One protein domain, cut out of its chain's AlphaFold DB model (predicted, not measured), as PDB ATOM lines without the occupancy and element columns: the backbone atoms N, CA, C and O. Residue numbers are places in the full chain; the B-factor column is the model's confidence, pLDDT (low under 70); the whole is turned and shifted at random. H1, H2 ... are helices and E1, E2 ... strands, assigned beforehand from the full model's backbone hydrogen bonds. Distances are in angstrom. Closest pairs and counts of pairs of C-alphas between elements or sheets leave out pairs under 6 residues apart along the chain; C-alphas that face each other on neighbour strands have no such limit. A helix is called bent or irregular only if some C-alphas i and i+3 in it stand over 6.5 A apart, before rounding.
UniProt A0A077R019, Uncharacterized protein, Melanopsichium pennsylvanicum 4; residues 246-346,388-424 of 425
ATOM      1  N   ASP A 246      28.936  43.543 -63.000       67.38
ATOM      2  CA  ASP A 246      27.675  42.922 -62.637       67.38
ATOM      3  C   ASP A 246      27.786  41.943 -61.467       67.38
ATOM      4  O   ASP A 246      26.865  41.925 -60.661       67.38
ATOM      5  N   ASP A 247      28.898  41.224 -61.276       65.06
ATOM      6  CA  ASP A 247      29.003  40.241 -60.181       65.06
ATOM      7  C   ASP A 247      29.157  40.918 -58.812       65.06
ATOM      8  O   ASP A 247      28.486  40.548 -57.851       65.06
ATOM      9  N   LYS A 248      29.940  42.002 -58.731       65.12
ATOM     10  CA  LYS A 248      30.043  42.818 -57.504       65.12
ATOM     11  C   LYS A 248      28.721  43.501 -57.172       65.12
ATOM     12  O   LYS A 248      28.289  43.524 -56.021       65.12
ATOM     13  N   ARG A 249      28.066  44.063 -58.194       69.12
ATOM     14  CA  ARG A 249      26.738  44.663 -58.045       69.12
ATOM     15  C   ARG A 249      25.711  43.620 -57.643       69.12
ATOM     16  O   ARG A 249      24.839  43.962 -56.862       69.12
ATOM     17  N   ARG A 250      25.817  42.385 -58.139       75.50
ATOM     18  CA  ARG A 250      24.958  41.263 -57.765       75.50
ATOM     19  C   ARG A 250      25.183  40.863 -56.312       75.50
ATOM     20  O   ARG A 250      24.212  40.842 -55.578       75.50
ATOM     21  N   ALA A 251      26.426  40.701 -55.856       73.50
ATOM     22  CA  ALA A 251      26.718  40.410 -54.447       73.50
ATOM     23  C   ALA A 251      26.153  41.486 -53.495       73.50
ATOM     24  O   ALA A 251      25.504  41.164 -52.502       73.50
ATOM     25  N   LEU A 252      26.329  42.770 -53.831       71.94
ATOM     26  CA  LEU A 252      25.763  43.892 -53.068       71.94
ATOM     27  C   LEU A 252      24.231  43.976 -53.166       71.94
ATOM     28  O   LEU A 252      23.569  44.266 -52.173       71.94
ATOM     29  N   ARG A 253      23.663  43.744 -54.354       79.50
ATOM     30  CA  ARG A 253      22.214  43.791 -54.608       79.50
ATOM     31  C   ARG A 253      21.487  42.644 -53.910       79.50
ATOM     32  O   ARG A 253      20.428  42.876 -53.337       79.50
ATOM     33  N   ASP A 254      22.056  41.448 -53.964       83.50
ATOM     34  CA  ASP A 254      21.466  40.218 -53.437       83.50
ATOM     35  C   ASP A 254      21.809  40.016 -51.954       83.50
ATOM     36  O   ASP A 254      21.285  39.102 -51.320       83.50
ATOM     37  N   VAL A 255      22.632  40.906 -51.380       81.88
ATOM     38  CA  VAL A 255      23.047  40.865 -49.970       81.88
ATOM     39  C   VAL A 255      23.754  39.534 -49.659       81.88
ATOM     40  O   VAL A 255      23.611  38.964 -48.578       81.88
ATOM     41  N   ASP A 256      24.521  39.018 -50.625       87.25
ATOM     42  CA  ASP A 256      25.270  37.776 -50.456       87.25
ATOM     43  C   ASP A 256      26.579  38.042 -49.715       87.25
ATOM     44  O   ASP A 256      27.624  38.360 -50.288       87.25
ATOM     45  N   ALA A 257      26.487  37.890 -48.401       86.19
ATOM     46  CA  ALA A 257      27.574  37.999 -47.451       86.19
ATOM     47  C   ALA A 257      28.801  37.124 -47.773       86.19
ATOM     48  O   ALA A 257      29.930  37.555 -47.535       86.19
ATOM     49  N   PHE A 258      28.610  35.921 -48.317       86.25
ATOM     50  CA  PHE A 258      29.718  34.999 -48.569       86.25
ATOM     51  C   PHE A 258      30.476  35.393 -49.826       86.25
ATOM     52  O   PHE A 258      31.685  35.600 -49.754       86.25
ATOM     53  N   SER A 259      29.757  35.642 -50.926       86.88
ATOM     54  CA  SER A 259      30.355  36.206 -52.143       86.88
ATOM     55  C   SER A 259      31.105  37.503 -51.839       86.88
ATOM     56  O   SER A 259      32.191  37.751 -52.354       86.88
ATOM     57  N   TYR A 260      30.549  38.323 -50.948       85.75
ATOM     58  CA  TYR A 260      31.183  39.546 -50.490       85.75
ATOM     59  C   TYR A 260      32.507  39.306 -49.751       85.75
ATOM     60  O   TYR A 260      33.503  39.984 -50.012       85.75
ATOM     61  N   SER A 261      32.522  38.333 -48.839       85.44
ATOM     62  CA  SER A 261      33.724  37.929 -48.111       85.44
ATOM     63  C   SER A 261      34.781  37.340 -49.042       85.44
ATOM     64  O   SER A 261      35.957  37.659 -48.903       85.44
ATOM     65  N   ASP A 262      34.374  36.532 -50.017       86.06
ATOM     66  CA  ASP A 262      35.282  35.921 -50.988       86.06
ATOM     67  C   ASP A 262      35.932  36.971 -51.893       86.06
ATOM     68  O   ASP A 262      37.132  36.886 -52.169       86.06
ATOM     69  N   ILE A 263      35.165  37.990 -52.304       85.12
ATOM     70  CA  ILE A 263      35.671  39.156 -53.040       85.12
ATOM     71  C   ILE A 263      36.717  39.891 -52.195       85.12
ATOM     72  O   ILE A 263      37.810  40.171 -52.679       85.12
ATOM     73  N   LEU A 264      36.412  40.178 -50.928       82.12
ATOM     74  CA  LEU A 264      37.316  40.916 -50.047       82.12
ATOM     75  C   LEU A 264      38.584  40.140 -49.667       82.12
ATOM     76  O   LEU A 264      39.637  40.745 -49.497       82.12
ATOM     77  N   GLN A 265      38.505  38.815 -49.548       82.12
ATOM     78  CA  GLN A 265      39.660  37.962 -49.254       82.12
ATOM     79  C   GLN A 265      40.486  37.619 -50.502       82.12
ATOM     80  O   GLN A 265      41.484  36.911 -50.385       82.12
ATOM     81  N   GLY A 266      40.058  38.053 -51.695       79.69
ATOM     82  CA  GLY A 266      40.673  37.644 -52.960       79.69
ATOM     83  C   GLY A 266      40.602  36.131 -53.205       79.69
ATOM     84  O   GLY A 266      41.390  35.597 -53.977       79.69
ATOM     85  N   LYS A 267      39.691  35.426 -52.514       78.19
ATOM     86  CA  LYS A 267      39.492  33.971 -52.624       78.19
ATOM     87  C   LYS A 267      38.502  33.590 -53.708       78.19
ATOM     88  O   LYS A 267      38.434  32.419 -54.079       78.19
ATOM     89  N   ALA A 268      37.718  34.550 -54.197       69.31
ATOM     90  CA  ALA A 268      36.924  34.328 -55.389       69.31
ATOM     91  C   ALA A 268      37.877  33.808 -56.482       69.31
ATOM     92  O   ALA A 268      38.918  34.422 -56.692       69.31
ATOM     93  N   ASN A 269      37.546  32.673 -57.120       61.66
ATOM     94  CA  ASN A 269      38.282  32.008 -58.223       61.66
ATOM     95  C   ASN A 269      38.330  32.870 -59.498       61.66
ATOM     96  O   ASN A 269      38.088  32.434 -60.621       61.66
ATOM     97  N   VAL A 270      38.555  34.146 -59.298       59.66
ATOM     98  CA  VAL A 270      38.358  35.219 -60.218       59.66
ATOM     99  C   VAL A 270      39.733  35.824 -60.409       59.66
ATOM    100  O   VAL A 270      40.413  36.157 -59.446       59.66
ATOM    101  N   GLU A 271      40.113  36.019 -61.665       72.69
ATOM    102  CA  GLU A 271      41.341  36.683 -62.134       72.69
ATOM    103  C   GLU A 271      41.498  38.143 -61.640       72.69
ATOM    104  O   GLU A 271      42.357  38.895 -62.086       72.69
ATOM    105  N   TYR A 272      40.636  38.576 -60.728       67.50
ATOM    106  CA  TYR A 272      40.473  39.937 -60.284       67.50
ATOM    107  C   TYR A 272      40.876  40.053 -58.821       67.50
ATOM    108  O   TYR A 272      40.154  39.619 -57.921       67.50
ATOM    109  N   GLU A 273      41.996  40.720 -58.584       73.50
ATOM    110  CA  GLU A 273      42.359  41.184 -57.256       73.50
ATOM    111  C   GLU A 273      41.617  42.497 -56.969       73.50
ATOM    112  O   GLU A 273      41.596  43.427 -57.780       73.50
ATOM    113  N   VAL A 274      40.942  42.558 -55.822       74.50
ATOM    114  CA  VAL A 274      40.327  43.796 -55.350       74.50
ATOM    115  C   VAL A 274      41.449  44.756 -54.994       74.50
ATOM    116  O   VAL A 274      42.214  44.497 -54.070       74.50
ATOM    117  N   ASP A 275      41.548  45.862 -55.736       76.94
ATOM    118  CA  ASP A 275      42.469  46.924 -55.356       76.94
ATOM    119  C   ASP A 275      42.116  47.430 -53.948       76.94
ATOM    120  O   ASP A 275      40.969  47.348 -53.491       76.94
ATOM    121  N   GLY A 276      43.100  47.940 -53.217       72.06
ATOM    122  CA  GLY A 276      42.846  48.297 -51.824       72.06
ATOM    123  C   GLY A 276      41.822  49.422 -51.645       72.06
ATOM    124  O   GLY A 276      41.209  49.512 -50.586       72.06
ATOM    125  N   TRP A 277      41.561  50.241 -52.668       71.94
ATOM    126  CA  TRP A 277      40.543  51.292 -52.604       71.94
ATOM    127  C   TRP A 277      39.139  50.722 -52.682       71.94
ATOM    128  O   TRP A 277      38.258  51.097 -51.910       71.94
ATOM    129  N   GLN A 278      38.934  49.781 -53.592       80.19
ATOM    130  CA  GLN A 278      37.717  49.005 -53.686       80.19
ATOM    131  C   GLN A 278      37.512  48.206 -52.414       80.19
ATOM    132  O   GLN A 278      36.395  48.200 -51.912       80.19
ATOM    133  N   ALA A 279      38.566  47.606 -51.859       79.62
ATOM    134  CA  ALA A 279      38.484  46.935 -50.569       79.62
ATOM    135  C   ALA A 279      38.026  47.913 -49.482       79.62
ATOM    136  O   ALA A 279      37.140  47.582 -48.706       79.62
ATOM    137  N   LEU A 280      38.538  49.144 -49.474       78.50
ATOM    138  CA  LEU A 280      38.169  50.154 -48.485       78.50
ATOM    139  C   LEU A 280      36.709  50.615 -48.628       78.50
ATOM    140  O   LEU A 280      35.980  50.670 -47.641       78.50
ATOM    141  N   VAL A 281      36.246  50.872 -49.855       83.56
ATOM    142  CA  VAL A 281      34.831  51.177 -50.142       83.56
ATOM    143  C   VAL A 281      33.933  50.003 -49.759       83.56
ATOM    144  O   VAL A 281      32.861  50.189 -49.187       83.56
ATOM    145  N   LEU A 282      34.370  48.781 -50.051       83.88
ATOM    146  CA  LEU A 282      33.656  47.580 -49.661       83.88
ATOM    147  C   LEU A 282      33.571  47.497 -48.124       83.88
ATOM    148  O   LEU A 282      32.475  47.437 -47.560       83.88
ATOM    149  N   VAL A 283      34.683  47.652 -47.412       82.56
ATOM    150  CA  VAL A 283      34.715  47.657 -45.941       82.56
ATOM    151  C   VAL A 283      33.715  48.656 -45.337       82.56
ATOM    152  O   VAL A 283      33.065  48.333 -44.345       82.56
ATOM    153  N   GLN A 284      33.468  49.806 -45.969       83.00
ATOM    154  CA  GLN A 284      32.435  50.756 -45.521       83.00
ATOM    155  C   GLN A 284      30.999  50.251 -45.640       83.00
ATOM    156  O   GLN A 284      30.123  50.690 -44.898       83.00
ATOM    157  N   THR A 285      30.729  49.346 -46.574       85.06
ATOM    158  CA  THR A 285      29.401  48.741 -46.744       85.06
ATOM    159  C   THR A 285      29.193  47.510 -45.858       85.06
ATOM    160  O   THR A 285      28.050  47.082 -45.675       85.06
ATOM    161  N   LEU A 286      30.253  46.979 -45.228       84.38
ATOM    162  CA  LEU A 286      30.164  45.839 -44.307       84.38
ATOM    163  C   LEU A 286      29.170  46.036 -43.154       84.38
ATOM    164  O   LEU A 286      28.439  45.087 -42.875       84.38
ATOM    165  N   PRO A 287      29.070  47.199 -42.478       82.94
ATOM    166  CA  PRO A 287      28.109  47.373 -41.388       82.94
ATOM    167  C   PRO A 287      26.662  47.212 -41.868       82.94
ATOM    168  O   PRO A 287      25.854  46.548 -41.214       82.94
ATOM    169  N   LEU A 288      26.347  47.745 -43.055       84.44
ATOM    170  CA  LEU A 288      25.028  47.613 -43.680       84.44
ATOM    171  C   LEU A 288      24.736  46.155 -44.050       84.44
ATOM    172  O   LEU A 288      23.651  45.645 -43.763       84.44
ATOM    173  N   LEU A 289      25.722  45.468 -44.631       87.00
ATOM    174  CA  LEU A 289      25.620  44.057 -44.994       87.00
ATOM    175  C   LEU A 289      25.450  43.163 -43.759       87.00
ATOM    176  O   LEU A 289      24.592  42.280 -43.747       87.00
ATOM    177  N   ARG A 290      26.207  43.425 -42.689       86.31
ATOM    178  CA  ARG A 290      26.113  42.719 -41.406       86.31
ATOM    179  C   ARG A 290      24.749  42.932 -40.763       86.31
ATOM    180  O   ARG A 290      24.145  41.974 -40.290       86.31
ATOM    181  N   LYS A 291      24.220  44.157 -40.795       86.31
ATOM    182  CA  LYS A 291      22.868  44.465 -40.308       86.31
ATOM    183  C   LYS A 291      21.796  43.709 -41.083       86.31
ATOM    184  O   LYS A 291      20.899  43.125 -40.473       86.31
ATOM    185  N   ALA A 292      21.882  43.698 -42.411       88.94
ATOM    186  CA  ALA A 292      20.945  42.958 -43.249       88.94
ATOM    187  C   ALA A 292      21.036  41.445 -42.981       88.94
ATOM    188  O   ALA A 292      20.013  40.797 -42.746       88.94
ATOM    189  N   SER A 293      22.256  40.912 -42.895       88.44
ATOM    190  CA  SER A 293      22.533  39.509 -42.560       88.44
ATOM    191  C   SER A 293      21.986  39.136 -41.182       88.44
ATOM    192  O   SER A 293      21.332  38.109 -41.028       88.44
ATOM    193  N   TRP A 294      22.157  40.005 -40.185       90.12
ATOM    194  CA  TRP A 294      21.608  39.821 -38.845       90.12
ATOM    195  C   TRP A 294      20.078  39.834 -38.828       90.12
ATOM    196  O   TRP A 294      19.451  38.990 -38.184       90.12
ATOM    197  N   ALA A 295      19.450  40.747 -39.572       91.06
ATOM    198  CA  ALA A 295      17.998  40.789 -39.700       91.06
ATOM    199  C   ALA A 295      17.445  39.502 -40.336       91.06
ATOM    200  O   ALA A 295      16.414  38.989 -39.893       91.06
ATOM    201  N   ILE A 296      18.140  38.956 -41.339       90.06
ATOM    202  CA  ILE A 296      17.814  37.657 -41.939       90.06
ATOM    203  C   ILE A 296      18.026  36.538 -40.914       90.06
ATOM    204  O   ILE A 296      17.127  35.719 -40.725       90.06
ATOM    205  N   ALA A 297      19.145  36.534 -40.188       90.06
ATOM    206  CA  ALA A 297      19.448  35.522 -39.182       90.06
ATOM    207  C   ALA A 297      18.378  35.466 -38.079       90.06
ATOM    208  O   ALA A 297      17.879  34.386 -37.772       90.06
ATOM    209  N   ARG A 298      17.923  36.612 -37.551       92.88
ATOM    210  CA  ARG A 298      16.823  36.673 -36.564       92.88
ATOM    211  C   ARG A 298      15.495  36.136 -37.107       92.88
ATOM    212  O   ARG A 298      14.672  35.611 -36.352       92.88
ATOM    213  N   LYS A 299      15.261  36.271 -38.416       93.12
ATOM    214  CA  LYS A 299      14.076  35.719 -39.085       93.12
ATOM    215  C   LYS A 299      14.218  34.229 -39.379       93.12
ATOM    216  O   LYS A 299      13.219  33.530 -39.283       93.12
ATOM    217  N   ALA A 300      15.401  33.733 -39.706       90.81
ATOM    218  CA  ALA A 300      15.600  32.338 -40.088       90.81
ATOM    219  C   ALA A 300      15.842  31.414 -38.883       90.81
ATOM    220  O   ALA A 300      15.388  30.272 -38.888       90.81
ATOM    221  N   TYR A 301      16.496  31.910 -37.831       90.94
ATOM    222  CA  TYR A 301      16.961  31.098 -36.709       90.94
ATOM    223  C   TYR A 301      16.361  31.567 -35.380       90.94
ATOM    224  O   TYR A 301      16.144  32.753 -35.136       90.94
ATOM    225  N   MET A 302      16.078  30.605 -34.501       90.56
ATOM    226  CA  MET A 302      15.632  30.871 -33.129       90.56
ATOM    227  C   MET A 302      16.815  30.952 -32.155       90.56
ATOM    228  O   MET A 302      16.779  31.730 -31.200       90.56
ATOM    229  N   TYR A 303      17.862  30.174 -32.428       93.75
ATOM    230  CA  TYR A 303      19.040  30.016 -31.588       93.75
ATOM    231  C   TYR A 303      20.306  30.166 -32.434       93.75
ATOM    232  O   TYR A 303      20.367  29.639 -33.543       93.75
ATOM    233  N   LEU A 304      21.300  30.872 -31.900       93.50
ATOM    234  CA  LEU A 304      22.636  31.008 -32.466       93.50
ATOM    235  C   LEU A 304      23.607  30.191 -31.602       93.50
ATOM    236  O   LEU A 304      23.805  30.574 -30.446       93.50
ATOM    237  N   PRO A 305      24.169  29.077 -32.097       92.62
ATOM    238  CA  PRO A 305      25.181  28.333 -31.353       92.62
ATOM    239  C   PRO A 305      26.386  29.233 -31.062       92.62
ATOM    240  O   PRO A 305      26.781  30.045 -31.901       92.62
ATOM    241  N   VAL A 306      26.939  29.112 -29.856       92.31
ATOM    242  CA  VAL A 306      28.110  29.879 -29.419       92.31
ATOM    243  C   VAL A 306      29.159  28.957 -28.815       92.31
ATOM    244  O   VAL A 306      28.837  27.953 -28.178       92.31
ATOM    245  N   SER A 307      30.424  29.312 -29.017       91.50
ATOM    246  CA  SER A 307      31.561  28.606 -28.437       91.50
ATOM    247  C   SER A 307      31.585  28.737 -26.910       91.50
ATOM    248  O   SER A 307      30.996  29.649 -26.318       91.50
ATOM    249  N   SER A 308      32.321  27.840 -26.249       90.38
ATOM    250  CA  SER A 308      32.526  27.915 -24.800       90.38
ATOM    251  C   SER A 308      33.251  29.197 -24.373       90.38
ATOM    252  O   SER A 308      32.943  29.724 -23.310       90.38
ATOM    253  N   GLY A 309      34.150  29.743 -25.202       91.31
ATOM    254  CA  GLY A 309      34.851  30.994 -24.892       91.31
ATOM    255  C   GLY A 309      33.906  32.196 -24.833       91.31
ATOM    256  O   GLY A 309      33.991  33.016 -23.918       91.31
ATOM    257  N   VAL A 310      32.921  32.264 -25.735       92.62
ATOM    258  CA  VAL A 310      31.860  33.284 -25.668       92.62
ATOM    259  C   VAL A 310      30.991  33.093 -24.423       92.62
ATOM    260  O   VAL A 310      30.643  34.069 -23.760       92.62
ATOM    261  N   VAL A 311      30.668  31.849 -24.058       94.44
ATOM    262  CA  VAL A 311      29.902  31.541 -22.837       94.44
ATOM    263  C   VAL A 311      30.625  32.018 -21.580       94.44
ATOM    264  O   VAL A 311      29.998  32.654 -20.732       94.44
ATOM    265  N   GLU A 312      31.926  31.746 -21.471       93.50
ATOM    266  CA  GLU A 312      32.766  32.178 -20.348       93.50
ATOM    267  C   GLU A 312      32.792  33.706 -20.217       93.50
ATOM    268  O   GLU A 312      32.712  34.226 -19.103       93.50
ATOM    269  N   ARG A 313      32.814  34.436 -21.342       93.00
ATOM    270  CA  ARG A 313      32.739  35.907 -21.351       93.00
ATOM    271  C   ARG A 313      31.376  36.439 -20.912       93.00
ATOM    272  O   ARG A 313      31.317  37.451 -20.222       93.00
ATOM    273  N   ILE A 314      30.286  35.760 -21.275       94.69
ATOM    274  CA  ILE A 314      28.925  36.154 -20.874       94.69
ATOM    275  C   ILE A 314      28.661  35.822 -19.395       94.69
ATOM    276  O   ILE A 314      27.965  36.571 -18.710       94.69
ATOM    277  N   LYS A 315      29.176  34.691 -18.894       94.12
ATOM    278  CA  LYS A 315      28.983  34.212 -17.514       94.12
ATOM    279  C   LYS A 315      30.324  33.797 -16.892       94.12
ATOM    280  O   LYS A 315      30.587  32.594 -16.785       94.12
ATOM    281  N   PRO A 316      31.156  34.757 -16.444       91.38
ATOM    282  CA  PRO A 316      32.408  34.427 -15.773       91.38
ATOM    283  C   PRO A 316      32.131  33.612 -14.500       91.38
ATOM    284  O   PRO A 316      31.240  33.949 -13.721       91.38
ATOM    285  N   GLY A 317      32.880  32.523 -14.289       87.56
ATOM    286  CA  GLY A 317      32.801  31.693 -13.077       87.56
ATOM    287  C   GLY A 317      31.959  30.415 -13.178       87.56
ATOM    288  O   GLY A 317      31.826  29.698 -12.188       87.56
ATOM    289  N   LYS A 318      31.412  30.076 -14.352       80.00
ATOM    290  CA  LYS A 318      30.776  28.770 -14.588       80.00
ATOM    291  C   LYS A 318      31.817  27.719 -15.001       80.00
ATOM    292  O   LYS A 318      31.862  27.274 -16.143       80.00
ATOM    293  N   GLU A 319      32.681  27.343 -14.062       74.25
ATOM    294  CA  GLU A 319      33.640  26.251 -14.255       74.25
ATOM    295  C   GLU A 319      32.879  24.917 -14.342       74.25
ATOM    296  O   GLU A 319      32.095  24.582 -13.455       74.25
ATOM    297  N   GLY A 320      33.054  24.174 -15.438       74.69
ATOM    298  CA  GLY A 320      32.396  22.874 -15.647       74.69
ATOM    299  C   GLY A 320      31.504  22.779 -16.883       74.69
ATOM    300  O   GLY A 320      30.805  21.782 -17.049       74.69
ATOM    301  N   VAL A 321      31.520  23.775 -17.773       72.19
ATOM    302  CA  VAL A 321      30.990  23.581 -19.126       72.19
ATOM    303  C   VAL A 321      31.897  22.581 -19.839       72.19
ATOM    304  O   VAL A 321      33.005  22.923 -20.247       72.19
ATOM    305  N   GLU A 322      31.443  21.331 -19.954       73.69
ATOM    306  CA  GLU A 322      32.092  20.345 -20.814       73.69
ATOM    307  C   GLU A 322      32.304  20.990 -22.187       73.69
ATOM    308  O   GLU A 322      31.359  21.540 -22.762       73.69
ATOM    309  N   ARG A 323      33.549  20.975 -22.693       70.50
ATOM    310  CA  ARG A 323      33.858  21.392 -24.067       70.50
ATOM    311  C   ARG A 323      33.141  20.430 -25.002       70.50
ATOM    312  O   ARG A 323      33.706  19.434 -25.450       70.50
ATOM    313  N   GLY A 324      31.868  20.713 -25.251       64.69
ATOM    314  CA  GLY A 324      31.104  20.070 -26.292       64.69
ATOM    315  C   GLY A 324      31.896  20.221 -27.576       64.69
ATOM    316  O   GLY A 324      32.424  21.295 -27.867       64.69
ATOM    317  N   ASN A 325      32.042  19.124 -28.309       64.81
ATOM    318  CA  ASN A 325      32.770  19.086 -29.565       64.81
ATOM    319  C   ASN A 325      31.925  19.772 -30.656       64.81
ATOM    320  O   ASN A 325      31.527  19.150 -31.638       64.81
ATOM    321  N   ALA A 326      31.618  21.057 -30.459       56.09
ATOM    322  CA  ALA A 326      30.851  21.933 -31.341       56.09
ATOM    323  C   ALA A 326      31.639  22.303 -32.614       56.09
ATOM    324  O   ALA A 326      31.363  23.297 -33.274       56.09
ATOM    325  N   ASN A 327      32.595  21.461 -33.015       56.59
ATOM    326  CA  ASN A 327      33.331  21.547 -34.275       56.59
ATOM    327  C   ASN A 327      32.465  21.150 -35.483       56.59
ATOM    328  O   ASN A 327      32.980  20.773 -36.538       56.59
ATOM    329  N   GLY A 328      31.140  21.218 -35.357       65.56
ATOM    330  CA  GLY A 328      30.255  21.076 -36.493       65.56
ATOM    331  C   GLY A 328      30.555  22.194 -37.484       65.56
ATOM    332  O   GLY A 328      30.201  23.343 -37.251       65.56
ATOM    333  N   ILE A 329      31.150  21.852 -38.630       69.00
ATOM    334  CA  ILE A 329      31.350  22.745 -39.791       69.00
ATOM    335  C   ILE A 329      30.061  23.531 -40.116       69.00
ATOM    336  O   ILE A 329      30.099  24.678 -40.553       69.00
ATOM    337  N   LYS A 330      28.905  22.922 -39.824       67.88
ATOM    338  CA  LYS A 330      27.565  23.491 -39.965       67.88
ATOM    339  C   LYS A 330      27.231  24.636 -39.008       67.88
ATOM    340  O   LYS A 330      26.183  25.219 -39.184       67.88
ATOM    341  N   GLU A 331      28.020  24.967 -37.999       71.25
ATOM    342  CA  GLU A 331      27.685  26.062 -37.068       71.25
ATOM    343  C   GLU A 331      28.593  27.274 -37.277       71.25
ATOM    344  O   GLU A 331      28.184  28.417 -37.061       71.25
ATOM    345  N   ARG A 332      29.783  27.039 -37.842       79.19
ATOM    346  CA  ARG A 332      30.750  28.085 -38.174       79.19
ATOM    347  C   ARG A 332      30.230  29.061 -39.232       79.19
ATOM    348  O   ARG A 332      30.603  30.228 -39.191       79.19
ATOM    349  N   TYR A 333      29.322  28.636 -40.120       83.25
ATOM    350  CA  TYR A 333      28.779  29.525 -41.156       83.25
ATOM    351  C   TYR A 333      27.965  30.690 -40.574       83.25
ATOM    352  O   TYR A 333      27.986  31.774 -41.143       83.25
ATOM    353  N   LEU A 334      27.259  30.503 -39.447       82.62
ATOM    354  CA  LEU A 334      26.501  31.590 -38.810       82.62
ATOM    355  C   LEU A 334      27.440  32.599 -38.166       82.62
ATOM    356  O   LEU A 334      27.232  33.801 -38.287       82.62
ATOM    357  N   VAL A 335      28.491  32.107 -37.510       83.50
ATOM    358  CA  VAL A 335      29.531  32.965 -36.943       83.50
ATOM    359  C   VAL A 335      30.220  33.746 -38.059       83.50
ATOM    360  O   VAL A 335      30.314  34.962 -37.960       83.50
ATOM    361  N   GLN A 336      30.586  33.096 -39.167       84.94
ATOM    362  CA  GLN A 336      31.157  33.759 -40.347       84.94
ATOM    363  C   GLN A 336      30.198  34.780 -40.975       84.94
ATOM    364  O   GLN A 336      30.623  35.880 -41.316       84.94
ATOM    365  N   LEU A 337      28.904  34.459 -41.069       83.44
ATOM    366  CA  LEU A 337      27.870  35.357 -41.588       83.44
ATOM    367  C   LEU A 337      27.709  36.628 -40.735       83.44
ATOM    368  O   LEU A 337      27.359  37.685 -41.254       83.44
ATOM    369  N   LEU A 338      27.939  36.541 -39.425       83.88
ATOM    370  CA  LEU A 338      27.835  37.686 -38.513       83.88
ATOM    371  C   LEU A 338      29.168  38.427 -38.359       83.88
ATOM    372  O   LEU A 338      29.192  39.654 -38.253       83.88
ATOM    373  N   LEU A 339      30.282  37.700 -38.417       81.81
ATOM    374  CA  LEU A 339      31.651  38.202 -38.315       81.81
ATOM    375  C   LEU A 339      32.313  38.412 -39.682       81.81
ATOM    376  O   LEU A 339      33.535  38.278 -39.809       81.81
ATOM    377  N   LEU A 340      31.519  38.766 -40.695       76.56
ATOM    378  CA  LEU A 340      32.004  38.988 -42.056       76.56
ATOM    379  C   LEU A 340      33.221  39.902 -42.072       76.56
ATOM    380  O   LEU A 340      33.179  41.010 -41.520       76.56
ATOM    381  N   CYS A 341      34.272  39.407 -42.733       64.75
ATOM    382  CA  CYS A 341      35.523  40.117 -42.987       64.75
ATOM    383  C   CYS A 341      36.194  40.673 -41.734       64.75
ATOM    384  O   CYS A 341      36.969  41.623 -41.815       64.75
ATOM    385  N   THR A 342      35.926  40.088 -40.567       65.50
ATOM    386  CA  THR A 342      36.627  40.518 -39.362       65.50
ATOM    387  C   THR A 342      38.122  40.244 -39.456       65.50
ATOM    388  O   THR A 342      38.889  40.984 -38.870       65.50
ATOM    389  N   ASP A 343      38.567  39.273 -40.253       64.00
ATOM    390  CA  ASP A 343      39.992  39.018 -40.520       64.00
ATOM    391  C   ASP A 343      40.716  40.228 -41.137       64.00
ATOM    392  O   ASP A 343      41.922  40.371 -40.973       64.00
ATOM    393  N   ILE A 344      39.972  41.120 -41.801       60.25
ATOM    394  CA  ILE A 344      40.487  42.343 -42.435       60.25
ATOM    395  C   ILE A 344      40.588  43.497 -41.422       60.25
ATOM    396  O   ILE A 344      41.343  44.444 -41.628       60.25
ATOM    397  N   LEU A 345      39.849  43.425 -40.312       54.19
ATOM    398  CA  LEU A 345      39.841  44.439 -39.258       54.19
ATOM    399  C   LEU A 345      40.699  43.961 -38.077       54.19
ATOM    400  O   LEU A 345      40.413  42.896 -37.529       54.19
ATOM    401  N   PRO A 346      41.732  44.694 -37.628       47.66
ATOM    402  CA  PRO A 346      42.499  44.312 -36.446       47.66
ATOM    403  C   PRO A 346      41.634  43.927 -35.244       47.66
ATOM    404  O   PRO A 346      40.590  44.518 -34.969       47.66
ATOM    405  N   THR A 388      43.117  31.894 -33.411       80.88
ATOM    406  CA  THR A 388      42.025  32.353 -34.285       80.88
ATOM    407  C   THR A 388      40.668  32.226 -33.604       80.88
ATOM    408  O   THR A 388      39.887  33.175 -33.621       80.88
ATOM    409  N   ASN A 389      40.414  31.106 -32.921       84.69
ATOM    410  CA  ASN A 389      39.145  30.883 -32.227       84.69
ATOM    411  C   ASN A 389      38.924  31.901 -31.100       84.69
ATOM    412  O   ASN A 389      37.827  32.425 -30.952       84.69
ATOM    413  N   HIS A 390      39.969  32.241 -30.339       85.75
ATOM    414  CA  HIS A 390      39.854  33.258 -29.294       85.75
ATOM    415  C   HIS A 390      39.520  34.644 -29.874       85.75
ATOM    416  O   HIS A 390      38.714  35.379 -29.310       85.75
ATOM    417  N   ILE A 391      40.110  35.019 -31.013       82.81
ATOM    418  CA  ILE A 391      39.802  36.297 -31.674       82.81
ATOM    419  C   ILE A 391      38.356  36.306 -32.197       82.81
ATOM    420  O   ILE A 391      37.643  37.295 -32.000       82.81
ATOM    421  N   GLU A 392      37.916  35.216 -32.831       85.12
ATOM    422  CA  GLU A 392      36.529  35.038 -33.283       85.12
ATOM    423  C   GLU A 392      35.545  35.170 -32.108       85.12
ATOM    424  O   GLU A 392      34.583  35.935 -32.194       85.12
ATOM    425  N   ASP A 393      35.826  34.515 -30.979       88.88
ATOM    426  CA  ASP A 393      34.997  34.562 -29.771       88.88
ATOM    427  C   ASP A 393      34.854  35.986 -29.222       88.88
ATOM    428  O   ASP A 393      33.753  36.430 -28.886       88.88
ATOM    429  N   ASN A 394      35.948  36.747 -29.179       85.94
ATOM    430  CA  ASN A 394      35.933  38.131 -28.700       85.94
ATOM    431  C   ASN A 394      35.068  39.022 -29.584       85.94
ATOM    432  O   ASN A 394      34.289  39.841 -29.092       85.94
ATOM    433  N   ARG A 395      35.204  38.851 -30.899       84.25
ATOM    434  CA  ARG A 395      34.451  39.612 -31.893       84.25
ATOM    435  C   ARG A 395      32.976  39.247 -31.859       84.25
ATOM    436  O   ARG A 395      32.139  40.145 -31.909       84.25
ATOM    437  N   LEU A 396      32.650  37.962 -31.718       89.81
ATOM    438  CA  LEU A 396      31.269  37.509 -31.575       89.81
ATOM    439  C   LEU A 396      30.647  38.061 -30.300       89.81
ATOM    440  O   LEU A 396      29.549  38.606 -30.352       89.81
ATOM    441  N   TYR A 397      31.356  37.982 -29.175       90.62
ATOM    442  CA  TYR A 397      30.906  38.558 -27.913       90.62
ATOM    443  C   TYR A 397      30.657  40.068 -28.038       90.62
ATOM    444  O   TYR A 397      29.581  40.540 -27.671       90.62
ATOM    445  N   SER A 398      31.604  40.809 -28.620       86.62
ATOM    446  CA  SER A 398      31.460  42.246 -28.865       86.62
ATOM    447  C   SER A 398      30.243  42.541 -29.746       86.62
ATOM    448  O   SER A 398      29.382  43.326 -29.357       86.62
ATOM    449  N   PHE A 399      30.084  41.840 -30.871       88.25
ATOM    450  CA  PHE A 399      28.916  41.991 -31.737       88.25
ATOM    451  C   PHE A 399      27.603  41.698 -30.999       88.25
ATOM    452  O   PHE A 399      26.649  42.465 -31.076       88.25
ATOM    453  N   LEU A 400      27.535  40.611 -30.236       91.31
ATOM    454  CA  LEU A 400      26.334  40.266 -29.478       91.31
ATOM    455  C   LEU A 400      26.014  41.310 -28.406       91.31
ATOM    456  O   LEU A 400      24.846  41.631 -28.211       91.31
ATOM    457  N   SER A 401      27.036  41.874 -27.764       89.56
ATOM    458  CA  SER A 401      26.875  42.942 -26.778       89.56
ATOM    459  C   SER A 401      26.400  44.273 -27.367       89.56
ATOM    460  O   SER A 401      25.851  45.089 -26.637       89.56
ATOM    461  N   THR A 402      26.583  44.506 -28.674       85.56
ATOM    462  CA  THR A 402      26.011  45.686 -29.348       85.56
ATOM    463  C   THR A 402      24.578  45.433 -29.803       85.56
ATOM    464  O   THR A 402      23.754  46.349 -29.827       85.56
ATOM    465  N   GLN A 403      24.246  44.189 -30.163       89.69
ATOM    466  CA  GLN A 403      22.896  43.830 -30.599       89.69
ATOM    467  C   GLN A 403      21.910  43.678 -29.436       89.69
ATOM    468  O   GLN A 403      20.732  44.023 -29.583       89.69
ATOM    469  N   PHE A 404      22.381  43.167 -28.301       90.38
ATOM    470  CA  PHE A 404      21.598  42.924 -27.095       90.38
ATOM    471  C   PHE A 404      22.129  43.763 -25.940       90.38
ATOM    472  O   PHE A 404      23.335  43.934 -25.811       90.38
ATOM    473  N   ASP A 405      21.247  44.205 -25.046       88.69
ATOM    474  CA  ASP A 405      21.686  44.870 -23.822       88.69
ATOM    475  C   ASP A 405      22.563  43.905 -23.019       88.69
ATOM    476  O   ASP A 405      22.163  42.755 -22.797       88.69
ATOM    477  N   LEU A 406      23.731  44.371 -22.563       86.06
ATOM    478  CA  LEU A 406      24.708  43.579 -21.799       86.06
ATOM    479  C   LEU A 406      24.071  42.826 -20.621       86.06
ATOM    480  O   LEU A 406      24.456  41.700 -20.322       86.06
ATOM    481  N   LEU A 407      23.057  43.426 -19.990       88.50
ATOM    482  CA  LEU A 407      22.314  42.837 -18.874       88.50
ATOM    483  C   LEU A 407      21.383  41.691 -19.300       88.50
ATOM    484  O   LEU A 407      21.138  40.784 -18.516       88.50
ATOM    485  N   SER A 408      20.883  41.709 -20.538       93.19
ATOM    486  CA  SER A 408      19.948  40.705 -21.069       93.19
ATOM    487  C   SER A 408      20.643  39.495 -21.701       93.19
ATOM    488  O   SER A 408      20.039  38.434 -21.874       93.19
ATOM    489  N   LEU A 409      21.915  39.646 -22.076       94.81
ATOM    490  CA  LEU A 409      22.669  38.620 -22.789       94.81
ATOM    491  C   LEU A 409      22.809  37.305 -21.986       94.81
ATOM    492  O   LEU A 409      22.593  36.240 -22.572       94.81
ATOM    493  N   PRO A 410      23.073  37.323 -20.660       96.12
ATOM    494  CA  PRO A 410      23.115  36.109 -19.846       96.12
ATOM    495  C   PRO A 410      21.785  35.343 -19.806       96.12
ATOM    496  O   PRO A 410      21.801  34.108 -19.781       96.12
ATOM    497  N   ASP A 411      20.652  36.042 -19.833       96.25
ATOM    498  CA  ASP A 411      19.313  35.435 -19.779       96.25
ATOM    499  C   ASP A 411      18.926  34.769 -21.102       96.25
ATOM    500  O   ASP A 411      18.133  33.828 -21.139       96.25
ATOM    501  N   ARG A 412      19.528  35.220 -22.208       95.88
ATOM    502  CA  ARG A 412      19.330  34.637 -23.541       95.88
ATOM    503  C   ARG A 412      20.153  33.375 -23.780       95.88
ATOM    504  O   ARG A 412      19.912  32.690 -24.776       95.88
ATOM    505  N   LEU A 413      21.112  33.063 -22.908       96.31
ATOM    506  CA  LEU A 413      21.982  31.902 -23.049       96.31
ATOM    507  C   LEU A 413      21.270  30.615 -22.604       96.31
ATOM    508  O   LEU A 413      21.011  30.412 -21.418       96.31
ATOM    509  N   MET A 414      21.026  29.719 -23.557       96.19
ATOM    510  CA  MET A 414      20.303  28.462 -23.376       96.19
ATOM    511  C   MET A 414      21.239  27.259 -23.566       96.19
ATOM    512  O   MET A 414      21.983  27.222 -24.550       96.19
ATOM    513  N   PRO A 415      21.214  26.256 -22.672       94.56
ATOM    514  CA  PRO A 415      21.920  25.002 -22.907       94.56
ATOM    515  C   PRO A 415      21.233  24.215 -24.032       94.56
ATOM    516  O   PRO A 415      20.006  24.110 -24.070       94.56
ATOM    517  N   ILE A 416      22.025  23.645 -24.935       92.94
ATOM    518  CA  ILE A 416      21.572  22.750 -26.006       92.94
ATOM    519  C   ILE A 416      22.331  21.421 -25.923       92.94
ATOM    520  O   ILE A 416      23.331  21.302 -25.214       92.94
ATOM    521  N   LYS A 417      21.864  20.390 -26.636       90.44
ATOM    522  CA  LYS A 417      22.582  19.109 -26.701       90.44
ATOM    523  C   LYS A 417      23.952  19.344 -27.346       90.44
ATOM    524  O   LYS A 417      24.018  19.586 -28.543       90.44
ATOM    525  N   GLY A 418      25.017  19.274 -26.549       85.06
ATOM    526  CA  GLY A 418      26.391  19.449 -27.026       85.06
ATOM    527  C   GLY A 418      26.951  20.871 -26.930       85.06
ATOM    528  O   GLY A 418      28.010  21.113 -27.501       85.06
ATOM    529  N   GLY A 419      26.302  21.799 -26.215       91.06
ATOM    530  CA  GLY A 419      26.875  23.127 -25.988       91.06
ATOM    531  C   GLY A 419      25.876  24.170 -25.496       91.06
ATOM    532  O   GLY A 419      24.921  23.864 -24.778       91.06
ATOM    533  N   TYR A 420      26.094  25.416 -25.905       93.00
ATOM    534  CA  TYR A 420      25.232  26.550 -25.590       93.00
ATOM    535  C   TYR A 420      24.826  27.286 -26.861       93.00
ATOM    536  O   TYR A 420      25.559  27.330 -27.846       93.00
ATOM    537  N   ALA A 421      23.650  27.899 -26.820       94.81
ATOM    538  CA  ALA A 421      23.185  28.786 -27.867       94.81
ATOM    539  C   ALA A 421      22.526  30.027 -27.270       94.81
ATOM    540  O   ALA A 421      21.947  29.991 -26.185       94.81
ATOM    541  N   ILE A 422      22.583  31.134 -27.998       95.38
ATOM    542  CA  ILE A 422      21.917  32.381 -27.637       95.38
ATOM    543  C   ILE A 422      20.581  32.447 -28.362       95.38
ATOM    544  O   ILE A 422      20.506  32.288 -29.580       95.38
ATOM    545  N   LYS A 423      19.504  32.707 -27.624       96.00
ATOM    546  CA  LYS A 423      18.186  32.965 -28.203       96.00
ATOM    547  C   LYS A 423      18.165  34.356 -28.848       96.00
ATOM    548  O   LYS A 423      18.140  35.372 -28.147       96.00
ATOM    549  N   ILE A 424      18.152  34.399 -30.181       93.56
ATOM    550  CA  ILE A 424      18.268  35.648 -30.962       93.56
ATOM    551  C   ILE A 424      16.928  36.320 -31.293       93.56
ATOM    552  O   ILE A 424      16.899  37.464 -31.762       93.56
TER     553      ILE A 424
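Overview. This is residues 246 to 346 and 388 to 424 of the 425 residues of an uncharacterized protein of Melanopsichium pennsylvanicum 4 (UniProt A0A077R019). An elongated body has a helical end, where H1 and H2 fold into a hairpin near the first arm of the long bent helix H3, and another end with the small sheet E1 E3 E2 and the helices H4 and H6. The second arm, H3b, runs from the first end toward the sheet, and H5 packs on it at a steep tilt between the two ends. The printed part has 138 residues, in the order H1 H2 H3 E1 H4 H5 H6 E2 E3; the sheet is antiparallel and the class is mostly helix. It is compact, with a radius of gyration of the C-alphas of 16.3 A and spans of 49 by 25 by 25 A.

Arrangement. H1, residues 246 to 254, and H2, residues 257 to 264, form a helical hairpin and touch, closest at the C-alphas of Ala 251 and Ser 259, 6.0 A. H3, residues 276 to 300, was assigned as one helix by its hydrogen bonds but is bent, with C-alphas 284 and 287 6.9 A apart; its arms H3a, residues 276 to 284, and H3b, residues 287 to 300, stand at a steep tilt of 49 degrees. H2 and H3a are close but not clearly touching, their closest C-alphas, Leu 264 and Ala 279, 6.2 A apart. H5, residues 329 to 338, touches residues 290 to 294 of H3b at a steep tilt of 48 degrees, closest at the C-alphas of Arg 290 and Leu 338, 6.1 A. E1, residues 303 to 306, is antiparallel to E3, residues 419 to 423, with N 304 and O 422 2.8 A apart, within hydrogen-bond range. E3 and E2, residues 413 to 416, form a hairpin, with N 414 and O 421 2.8 A apart, within that range. H4, residues 308 to 314, only grazes the sheet, as H5 does with residues 331 to 335. H4 touches residues 390 to 397 of H6, residues 388 to 403, closest at the C-alphas of Val 310 and Asp 393, 5.3 A. Every O i to N i+4 pair is within hydrogen-bond range in H1, H2, H3a, H3b, H4 and H6; in H5 it is 3 of 6.

Along the chain. H1 begins at C-alpha 246 (27.675, 42.922, -62.637). H3b is 19.6 A long, H5 15.4 A and H6 22.6 A. E3, 13.3 A, ends at C-alpha 423 (18.186, 32.965, -28.203).

Size, cuts and confidence. The C-alphas of Asp 246 and Glu 319, the two farthest apart, are 51.5 A apart. Residues 347 to 387 are not printed, and C-alphas 346 and 388 are 12.2 A apart across the cut. The links H2 to H3 and H4 to H5 are long. Mean pLDDT of the printed part is 82.5; residues 246 to 249, 268 to 270, 272, 324 to 330 and 341 to 346 are under 70.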